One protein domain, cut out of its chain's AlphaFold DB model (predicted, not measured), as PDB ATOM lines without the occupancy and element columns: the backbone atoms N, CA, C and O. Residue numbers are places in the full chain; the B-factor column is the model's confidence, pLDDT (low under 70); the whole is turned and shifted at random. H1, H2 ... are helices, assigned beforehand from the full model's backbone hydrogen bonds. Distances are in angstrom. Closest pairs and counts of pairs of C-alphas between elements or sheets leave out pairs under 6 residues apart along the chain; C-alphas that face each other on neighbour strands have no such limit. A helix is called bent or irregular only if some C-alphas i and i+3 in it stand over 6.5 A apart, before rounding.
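What this domain is: This is residues 114 to 137 and 144 to 181 of the 183 residues of an uncharacterized protein of Bacillus thuringiensis serovar coreanensis (UniProt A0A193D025). Three helices run in three different directions in an open arrangement with few contacts: the later part of H2 and the first residues of H3 meet as an L, and H1, with its later part at Thr 131, comes close to the first residues of H3 at Glu 167 without clearly touching them. Residues 114 to 120, of which 116 to 120 belong to H1, and residues 172 to 181, of which 172 to 179 belong to H3, stick out free from the rest. The printed part has 62 residues with three named helices, H1, H2 and H3 in this order, and no named strand; the class is all helix. It is only just compact, close to loose, with a radius of gyration of the C-alphas of 12.5 A, and its C-alphas span 34 by 27 by 24 A.

Where its parts are: The printed part begins at Leu 114. H1 covers residues 116 to 134, is the longest helix, and measures 26.8 A from first to last C-alpha; C-alpha 116 is at (146.145, 217.381, 159.597). After the cut, H2 covers residues 148 to 160 over 18.6 A, with C-alpha 148 at (144.918, 235.831, 178.089). H3 covers residues 165 to 179 over 21.2 A and ends with C-alpha 179 at (165.266, 225.807, 167.405). No helix is bent or irregular.

How they stand to each other: H1 touches no helix. It is close to H3 but not clearly touching it, with 2 pairs of C-alphas within 8 A; the closest C-alphas are those of Thr 131 and Glu 167, 7.2 A apart. The lines of H1 and H3 are about perpendicular, at 83 degrees. H1 and H2 are apart. H2 touches H3 with residues 154 to 158 alone, and H3 touches H2 with residues 165 to 168 alone. The closest C-alphas of this pair are those of Glu 158 and Arg 165, 6.4 A apart, and the two lines are about perpendicular, at 74 degrees. In H2 and H3 every O i to N i+4 pair is within hydrogen-bond range; in H1 it is 14 of 15.

The domain as a whole: The two C-alphas farthest apart are those of Leu 114 and Asn 145, 35.1 A. Without the stretches that stand free, the body has 45 residues and spans 30 by 25 by 12 A. Residues 138 to 143 are cut out and not printed, and the C-alphas of Lys 137 and Val 144 are 20.0 A apart across the cut. The link from H1 to H2 runs across this cut; the link from H2 to H3, of 4 residues, is tight. The mean pLDDT of the printed part is 74.0, and residues 114 to 137 are under 70, with a mean of 57 in H1.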
ATOM      1  N   LEU A 114     150.772 215.202 154.369       43.44
ATOM      2  CA  LEU A 114     150.008 214.411 155.342       43.44
ATOM      3  C   LEU A 114     148.807 215.210 155.862       43.44
ATOM      4  O   LEU A 114     148.933 216.384 156.215       43.44
ATOM      5  N   SER A 115     147.661 214.544 155.948       49.41
ATOM      6  CA  SER A 115     146.416 215.102 156.469       49.41
ATOM      7  C   SER A 115     146.592 215.554 157.926       49.41
ATOM      8  O   SER A 115     147.183 214.844 158.742       49.41
ATOM      9  N   THR A 116     146.019 216.705 158.286       47.94
ATOM     10  CA  THR A 116     146.145 217.381 159.597       47.94
ATOM     11  C   THR A 116     145.836 216.483 160.809       47.94
ATOM     12  O   THR A 116     146.363 216.693 161.899       47.94
ATOM     13  N   SER A 117     145.002 215.452 160.623       48.09
ATOM     14  CA  SER A 117     144.623 214.485 161.664       48.09
ATOM     15  C   SER A 117     145.750 213.498 162.005       48.09
ATOM     16  O   SER A 117     146.023 213.244 163.178       48.09
ATOM     17  N   GLU A 118     146.473 212.997 161.002       46.53
ATOM     18  CA  GLU A 118     147.535 211.995 161.190       46.53
ATOM     19  C   GLU A 118     148.773 212.616 161.849       46.53
ATOM     20  O   GLU A 118     149.362 212.026 162.755       46.53
ATOM     21  N   GLN A 119     149.083 213.867 161.492       51.31
ATOM     22  CA  GLN A 119     150.126 214.658 162.147       51.31
ATOM     23  C   GLN A 119     149.813 214.903 163.630       51.31
ATOM     24  O   GLN A 119     150.716 214.858 164.463       51.31
ATOM     25  N   SER A 120     148.538 215.116 163.983       54.44
ATOM     26  CA  SER A 120     148.138 215.395 165.369       54.44
ATOM     27  C   SER A 120     148.351 214.194 166.300       54.44
ATOM     28  O   SER A 120     148.806 214.361 167.429       54.44
ATOM     29  N   ILE A 121     148.108 212.971 165.815       55.78
ATOM     30  CA  ILE A 121     148.270 211.737 166.598       55.78
ATOM     31  C   ILE A 121     149.756 211.412 166.794       55.78
ATOM     32  O   ILE A 121     150.165 211.059 167.904       55.78
ATOM     33  N   GLU A 122     150.574 211.565 165.750       60.34
ATOM     34  CA  GLU A 122     152.024 211.356 165.831       60.34
ATOM     35  C   GLU A 122     152.688 212.397 166.748       60.34
ATOM     36  O   GLU A 122     153.513 212.038 167.595       60.34
ATOM     37  N   LEU A 123     152.249 213.661 166.679       60.00
ATOM     38  CA  LEU A 123     152.668 214.722 167.598       60.00
ATOM     39  C   LEU A 123     152.298 214.385 169.047       60.00
ATOM     40  O   LEU A 123     153.184 214.366 169.896       60.00
ATOM     41  N   ILE A 124     151.042 214.030 169.338       60.34
ATOM     42  CA  ILE A 124     150.599 213.682 170.701       60.34
ATOM     43  C   ILE A 124     151.373 212.476 171.251       60.34
ATOM     44  O   ILE A 124     151.789 212.479 172.412       60.34
ATOM     45  N   TYR A 125     151.604 211.449 170.428       57.94
ATOM     46  CA  TYR A 125     152.372 210.272 170.831       57.94
ATOM     47  C   TYR A 125     153.843 210.614 171.109       57.94
ATOM     48  O   TYR A 125     154.402 210.172 172.116       57.94
ATOM     49  N   SER A 126     154.459 211.444 170.263       65.31
ATOM     50  CA  SER A 126     155.837 211.909 170.451       65.31
ATOM     51  C   SER A 126     155.993 212.769 171.712       65.31
ATOM     52  O   SER A 126     156.948 212.576 172.470       65.31
ATOM     53  N   LEU A 127     155.021 213.641 171.995       61.94
ATOM     54  CA  LEU A 127     154.975 214.452 173.208       61.94
ATOM     55  C   LEU A 127     154.857 213.551 174.439       61.94
ATOM     56  O   LEU A 127     155.684 213.635 175.338       61.94
ATOM     57  N   HIS A 128     153.925 212.594 174.440       58.31
ATOM     58  CA  HIS A 128     153.748 211.671 175.564       58.31
ATOM     59  C   HIS A 128     155.008 210.841 175.874       58.31
ATOM     60  O   HIS A 128     155.327 210.595 177.041       58.31
ATOM     61  N   MET A 129     155.741 210.409 174.844       60.47
ATOM     62  CA  MET A 129     157.000 209.680 175.021       60.47
ATOM     63  C   MET A 129     158.100 210.569 175.611       60.47
ATOM     64  O   MET A 129     158.795 210.132 176.528       60.47
ATOM     65  N   ARG A 130     158.208 211.827 175.169       60.38
ATOM     66  CA  ARG A 130     159.147 212.801 175.748       60.38
ATOM     67  C   ARG A 130     158.793 213.166 177.198       60.38
ATOM     68  O   ARG A 130     159.699 213.332 178.009       60.38
ATOM     69  N   THR A 131     157.509 213.213 177.574       58.56
ATOM     70  CA  THR A 131     157.085 213.486 178.966       58.56
ATOM     71  C   THR A 131     157.606 212.422 179.935       58.56
ATOM     72  O   THR A 131     158.093 212.748 181.016       58.56
ATOM     73  N   LYS A 132     157.588 211.145 179.528       59.66
ATOM     74  CA  LYS A 132     158.125 210.037 180.341       59.66
ATOM     75  C   LYS A 132     159.629 210.138 180.584       59.66
ATOM     76  O   LYS A 132     160.110 209.679 181.616       59.66
ATOM     77  N   GLU A 133     160.376 210.722 179.652       59.38
ATOM     78  CA  GLU A 133     161.805 210.989 179.836       59.38
ATOM     79  C   GLU A 133     162.034 212.187 180.773       59.38
ATOM     80  O   GLU A 133     162.977 212.179 181.569       59.38
ATOM     81  N   ILE A 134     161.148 213.186 180.737       56.34
ATOM     82  CA  ILE A 134     161.190 214.397 181.572       56.34
ATOM     83  C   ILE A 134     160.907 214.106 183.054       56.34
ATOM     84  O   ILE A 134     161.584 214.666 183.914       56.34
ATOM     85  N   GLU A 135     159.973 213.203 183.378       56.72
ATOM     86  CA  GLU A 135     159.641 212.815 184.768       56.72
ATOM     87  C   GLU A 135     160.838 212.263 185.570       56.72
ATOM     88  O   GLU A 135     160.772 212.155 186.794       56.72
ATOM     89  N   SER A 136     161.943 211.919 184.902       57.62
ATOM     90  CA  SER A 136     163.170 211.432 185.538       57.62
ATOM     91  C   SER A 136     164.116 212.532 186.041       57.62
ATOM     92  O   SER A 136     165.107 212.212 186.701       57.62
ATOM     93  N   LYS A 137     163.840 213.810 185.742       66.19
ATOM     94  CA  LYS A 137     164.700 214.952 186.092       66.19
ATOM     95  C   LYS A 137     164.098 215.786 187.221       66.19
ATOM     96  O   LYS A 137     162.883 215.907 187.348       66.19
ATOM     97  N   VAL A 144     154.813 231.647 185.713       83.81
ATOM     98  CA  VAL A 144     154.905 232.328 184.418       83.81
ATOM     99  C   VAL A 144     153.628 233.129 184.203       83.81
ATOM    100  O   VAL A 144     152.528 232.605 184.368       83.81
ATOM    101  N   ASN A 145     153.778 234.396 183.825       89.31
ATOM    102  CA  ASN A 145     152.659 235.241 183.429       89.31
ATOM    103  C   ASN A 145     152.435 235.068 181.926       89.31
ATOM    104  O   ASN A 145     153.313 235.403 181.132       89.31
ATOM    105  N   LEU A 146     151.277 234.529 181.553       88.25
ATOM    106  CA  LEU A 146     150.852 234.377 180.164       88.25
ATOM    107  C   LEU A 146     149.783 235.421 179.854       88.25
ATOM    108  O   LEU A 146     148.960 235.742 180.715       88.25
ATOM    109  N   ASP A 147     149.775 235.941 178.628       93.00
ATOM    110  CA  ASP A 147     148.639 236.729 178.171       93.00
ATOM    111  C   ASP A 147     147.378 235.852 178.076       93.00
ATOM    112  O   ASP A 147     147.430 234.618 178.045       93.00
ATOM    113  N   LYS A 148     146.217 236.507 178.047       91.69
ATOM    114  CA  LYS A 148     144.918 235.831 178.089       91.69
ATOM    115  C   LYS A 148     144.690 234.904 176.890       91.69
ATOM    116  O   LYS A 148     144.020 233.885 177.038       91.69
ATOM    117  N   GLU A 149     145.225 235.248 175.721       91.06
ATOM    118  CA  GLU A 149     145.053 234.462 174.501       91.06
ATOM    119  C   GLU A 149     145.923 233.202 174.538       91.06
ATOM    120  O   GLU A 149     145.429 232.103 174.280       91.06
ATOM    121  N   LEU A 150     147.195 233.327 174.929       86.81
ATOM    122  CA  LEU A 150     148.073 232.175 175.140       86.81
ATOM    123  C   LEU A 150     147.557 231.268 176.254       86.81
ATOM    124  O   LEU A 150     147.576 230.049 176.096       86.81
ATOM    125  N   TYR A 151     147.044 231.838 177.347       88.56
ATOM    126  CA  TYR A 151     146.436 231.062 178.426       88.56
ATOM    127  C   TYR A 151     145.275 230.191 177.924       88.56
ATOM    128  O   TYR A 151     145.215 229.006 178.248       88.56
ATOM    129  N   ALA A 152     144.387 230.754 177.097       90.69
ATOM    130  CA  ALA A 152     143.277 230.011 176.502       90.69
ATOM    131  C   ALA A 152     143.773 228.887 175.578       90.69
ATOM    132  O   ALA A 152     143.330 227.752 175.712       90.69
ATOM    133  N   LYS A 153     144.762 229.161 174.716       89.00
ATOM    134  CA  LYS A 153     145.345 228.147 173.815       89.00
ATOM    135  C   LYS A 153     145.987 226.981 174.569       89.00
ATOM    136  O   LYS A 153     145.892 225.840 174.123       89.00
ATOM    137  N   VAL A 154     146.642 227.255 175.698       87.31
ATOM    138  CA  VAL A 154     147.202 226.203 176.559       87.31
ATOM    139  C   VAL A 154     146.086 225.378 177.201       87.31
ATOM    140  O   VAL A 154     146.197 224.157 177.226       87.31
ATOM    141  N   GLY A 155     144.997 226.015 177.645       86.19
ATOM    142  CA  GLY A 155     143.811 225.321 178.162       86.19
ATOM    143  C   GLY A 155     143.144 224.417 177.120       86.19
ATOM    144  O   GLY A 155     142.918 223.240 177.383       86.19
ATOM    145  N   ASP A 156     142.928 224.917 175.901       87.88
ATOM    146  CA  ASP A 156     142.366 224.124 174.801       87.88
ATOM    147  C   ASP A 156     143.227 222.891 174.481       87.88
ATOM    148  O   ASP A 156     142.718 221.836 174.092       87.88
ATOM    149  N   LEU A 157     144.552 223.025 174.599       83.56
ATOM    150  CA  LEU A 157     145.487 221.930 174.367       83.56
ATOM    151  C   LEU A 157     145.506 220.942 175.537       83.56
ATOM    152  O   LEU A 157     145.626 219.741 175.304       83.56
ATOM    153  N   GLU A 158     145.356 221.416 176.773       84.38
ATOM    154  CA  GLU A 158     145.196 220.584 177.972       84.38
ATOM    155  C   GLU A 158     143.929 219.719 177.884       84.38
ATOM    156  O   GLU A 158     143.984 218.536 178.195       84.38
ATOM    157  N   GLU A 159     142.817 220.247 177.363       83.75
ATOM    158  CA  GLU A 159     141.586 219.465 177.157       83.75
ATOM    159  C   GLU A 159     141.718 218.408 176.051       83.75
ATOM    160  O   GLU A 159     141.162 217.310 176.143       83.75
ATOM    161  N   LYS A 160     142.449 218.736 174.980       81.06
ATOM    162  CA  LYS A 160     142.622 217.855 173.812       81.06
ATOM    163  C   LYS A 160     143.729 216.823 173.997       81.06
ATOM    164  O   LYS A 160     143.739 215.801 173.309       81.06
ATOM    165  N   SER A 161     144.679 217.090 174.885       75.50
ATOM    166  CA  SER A 161     145.823 216.225 175.151       75.50
ATOM    167  C   SER A 161     145.730 215.600 176.545       75.50
ATOM    168  O   SER A 161     144.872 215.928 177.350       75.50
ATOM    169  N   ARG A 162     146.599 214.632 176.844       78.00
ATOM    170  CA  ARG A 162     146.747 214.089 178.208       78.00
ATOM    171  C   ARG A 162     147.895 214.765 178.960       78.00
ATOM    172  O   ARG A 162     148.534 214.111 179.781       78.00
ATOM    173  N   LEU A 163     148.210 216.009 178.600       80.75
ATOM    174  CA  LEU A 163     149.324 216.771 179.153       80.75
ATOM    175  C   LEU A 163     148.795 217.841 180.096       80.75
ATOM    176  O   LEU A 163     147.774 218.461 179.813       80.75
ATOM    177  N   ASN A 164     149.505 218.074 181.195       84.38
ATOM    178  CA  ASN A 164     149.202 219.206 182.067       84.38
ATOM    179  C   ASN A 164     149.821 220.506 181.526       84.38
ATOM    180  O   ASN A 164     150.710 220.505 180.671       84.38
ATOM    181  N   ARG A 165     149.360 221.636 182.061       85.50
ATOM    182  CA  ARG A 165     149.860 222.969 181.707       85.50
ATOM    183  C   ARG A 165     151.384 223.098 181.769       85.50
ATOM    184  O   ARG A 165     151.983 223.651 180.848       85.50
ATOM    185  N   ASP A 166     152.003 222.587 182.830       84.06
ATOM    186  CA  ASP A 166     153.452 222.685 183.027       84.06
ATOM    187  C   ASP A 166     154.217 221.895 181.959       84.06
ATOM    188  O   ASP A 166     155.218 222.375 181.438       84.06
ATOM    189  N   GLU A 167     153.721 220.717 181.577       83.00
ATOM    190  CA  GLU A 167     154.275 219.905 180.493       83.00
ATOM    191  C   GLU A 167     154.173 220.625 179.155       83.00
ATOM    192  O   GLU A 167     155.154 220.672 178.419       83.00
ATOM    193  N   ILE A 168     153.021 221.225 178.851       86.50
ATOM    194  CA  ILE A 168     152.819 221.989 177.613       86.50
ATOM    195  C   ILE A 168     153.823 223.147 177.526       86.50
ATOM    196  O   ILE A 168     154.474 223.332 176.495       86.50
ATOM    197  N   ILE A 169     153.985 223.903 178.614       87.25
ATOM    198  CA  ILE A 169     154.938 225.017 178.684       87.25
ATOM    199  C   ILE A 169     156.376 224.502 178.566       87.25
ATOM    200  O   ILE A 169     157.178 225.063 177.818       87.25
ATOM    201  N   GLU A 170     156.714 223.417 179.264       85.12
ATOM    202  CA  GLU A 170     158.038 222.806 179.198       85.12
ATOM    203  C   GLU A 170     158.370 222.337 177.774       85.12
ATOM    204  O   GLU A 170     159.483 222.570 177.295       85.12
ATOM    205  N   PHE A 171     157.410 221.737 177.067       82.62
ATOM    206  CA  PHE A 171     157.568 221.355 175.666       82.62
ATOM    207  C   PHE A 171     157.847 222.550 174.771       82.62
ATOM    208  O   PHE A 171     158.832 222.531 174.031       82.62
ATOM    209  N   ALA A 172     157.026 223.594 174.875       85.94
ATOM    210  CA  ALA A 172     157.189 224.801 174.077       85.94
ATOM    211  C   ALA A 172     158.572 225.436 174.292       85.94
ATOM    212  O   ALA A 172     159.246 225.803 173.331       85.94
ATOM    213  N   LEU A 173     159.038 225.506 175.544       86.69
ATOM    214  CA  LEU A 173     160.363 226.034 175.870       86.69
ATOM    215  C   LEU A 173     161.490 225.147 175.336       86.69
ATOM    216  O   LEU A 173     162.471 225.665 174.811       86.69
ATOM    217  N   ARG A 174     161.371 223.818 175.431       81.81
ATOM    218  CA  ARG A 174     162.367 222.893 174.866       81.81
ATOM    219  C   ARG A 174     162.467 223.036 173.353       81.81
ATOM    220  O   ARG A 174     163.577 223.125 172.843       81.81
ATOM    221  N   GLU A 175     161.338 223.088 172.649       81.50
ATOM    222  CA  GLU A 175     161.331 223.303 171.199       81.50
ATOM    223  C   GLU A 175     161.905 224.666 170.823       81.50
ATOM    224  O   GLU A 175     162.702 224.756 169.890       81.50
ATOM    225  N   PHE A 176     161.564 225.712 171.578       85.38
ATOM    226  CA  PHE A 176     162.157 227.032 171.413       85.38
ATOM    227  C   PHE A 176     163.683 226.975 171.563       85.38
ATOM    228  O   PHE A 176     164.407 227.402 170.666       85.38
ATOM    229  N   PHE A 177     164.197 226.387 172.646       82.81
ATOM    230  CA  PHE A 177     165.639 226.287 172.859       82.81
ATOM    231  C   PHE A 177     166.340 225.385 171.839       82.81
ATOM    232  O   PHE A 177     167.447 225.716 171.442       82.81
ATOM    233  N   GLU A 178     165.734 224.289 171.375       83.06
ATOM    234  CA  GLU A 178     166.314 223.477 170.293       83.06
ATOM    235  C   GLU A 178     166.382 224.256 168.974       83.06
ATOM    236  O   GLU A 178     167.396 224.208 168.283       83.06
ATOM    237  N   LYS A 179     165.333 225.017 168.641       82.88
ATOM    238  CA  LYS A 179     165.266 225.807 167.405       82.88
ATOM    239  C   LYS A 179     166.253 226.975 167.389       82.88
ATOM    240  O   LYS A 179     166.745 227.337 166.324       82.88
ATOM    241  N   TYR A 180     166.520 227.563 168.553       85.81
ATOM    242  CA  TYR A 180     167.394 228.727 168.715       85.81
ATOM    243  C   TYR A 180     168.681 228.405 169.477       85.81
ATOM    244  O   TYR A 180     169.312 229.310 170.028       85.81
ATOM    245  N   LYS A 181     169.102 227.134 169.511       79.62
ATOM    246  CA  LYS A 181     170.456 226.783 169.946       79.62
ATOM    247  C   LYS A 181     171.426 227.542 169.046       79.62
ATOM    248  O   LYS A 181     171.472 227.292 167.844       79.62
TER     249      LYS A 181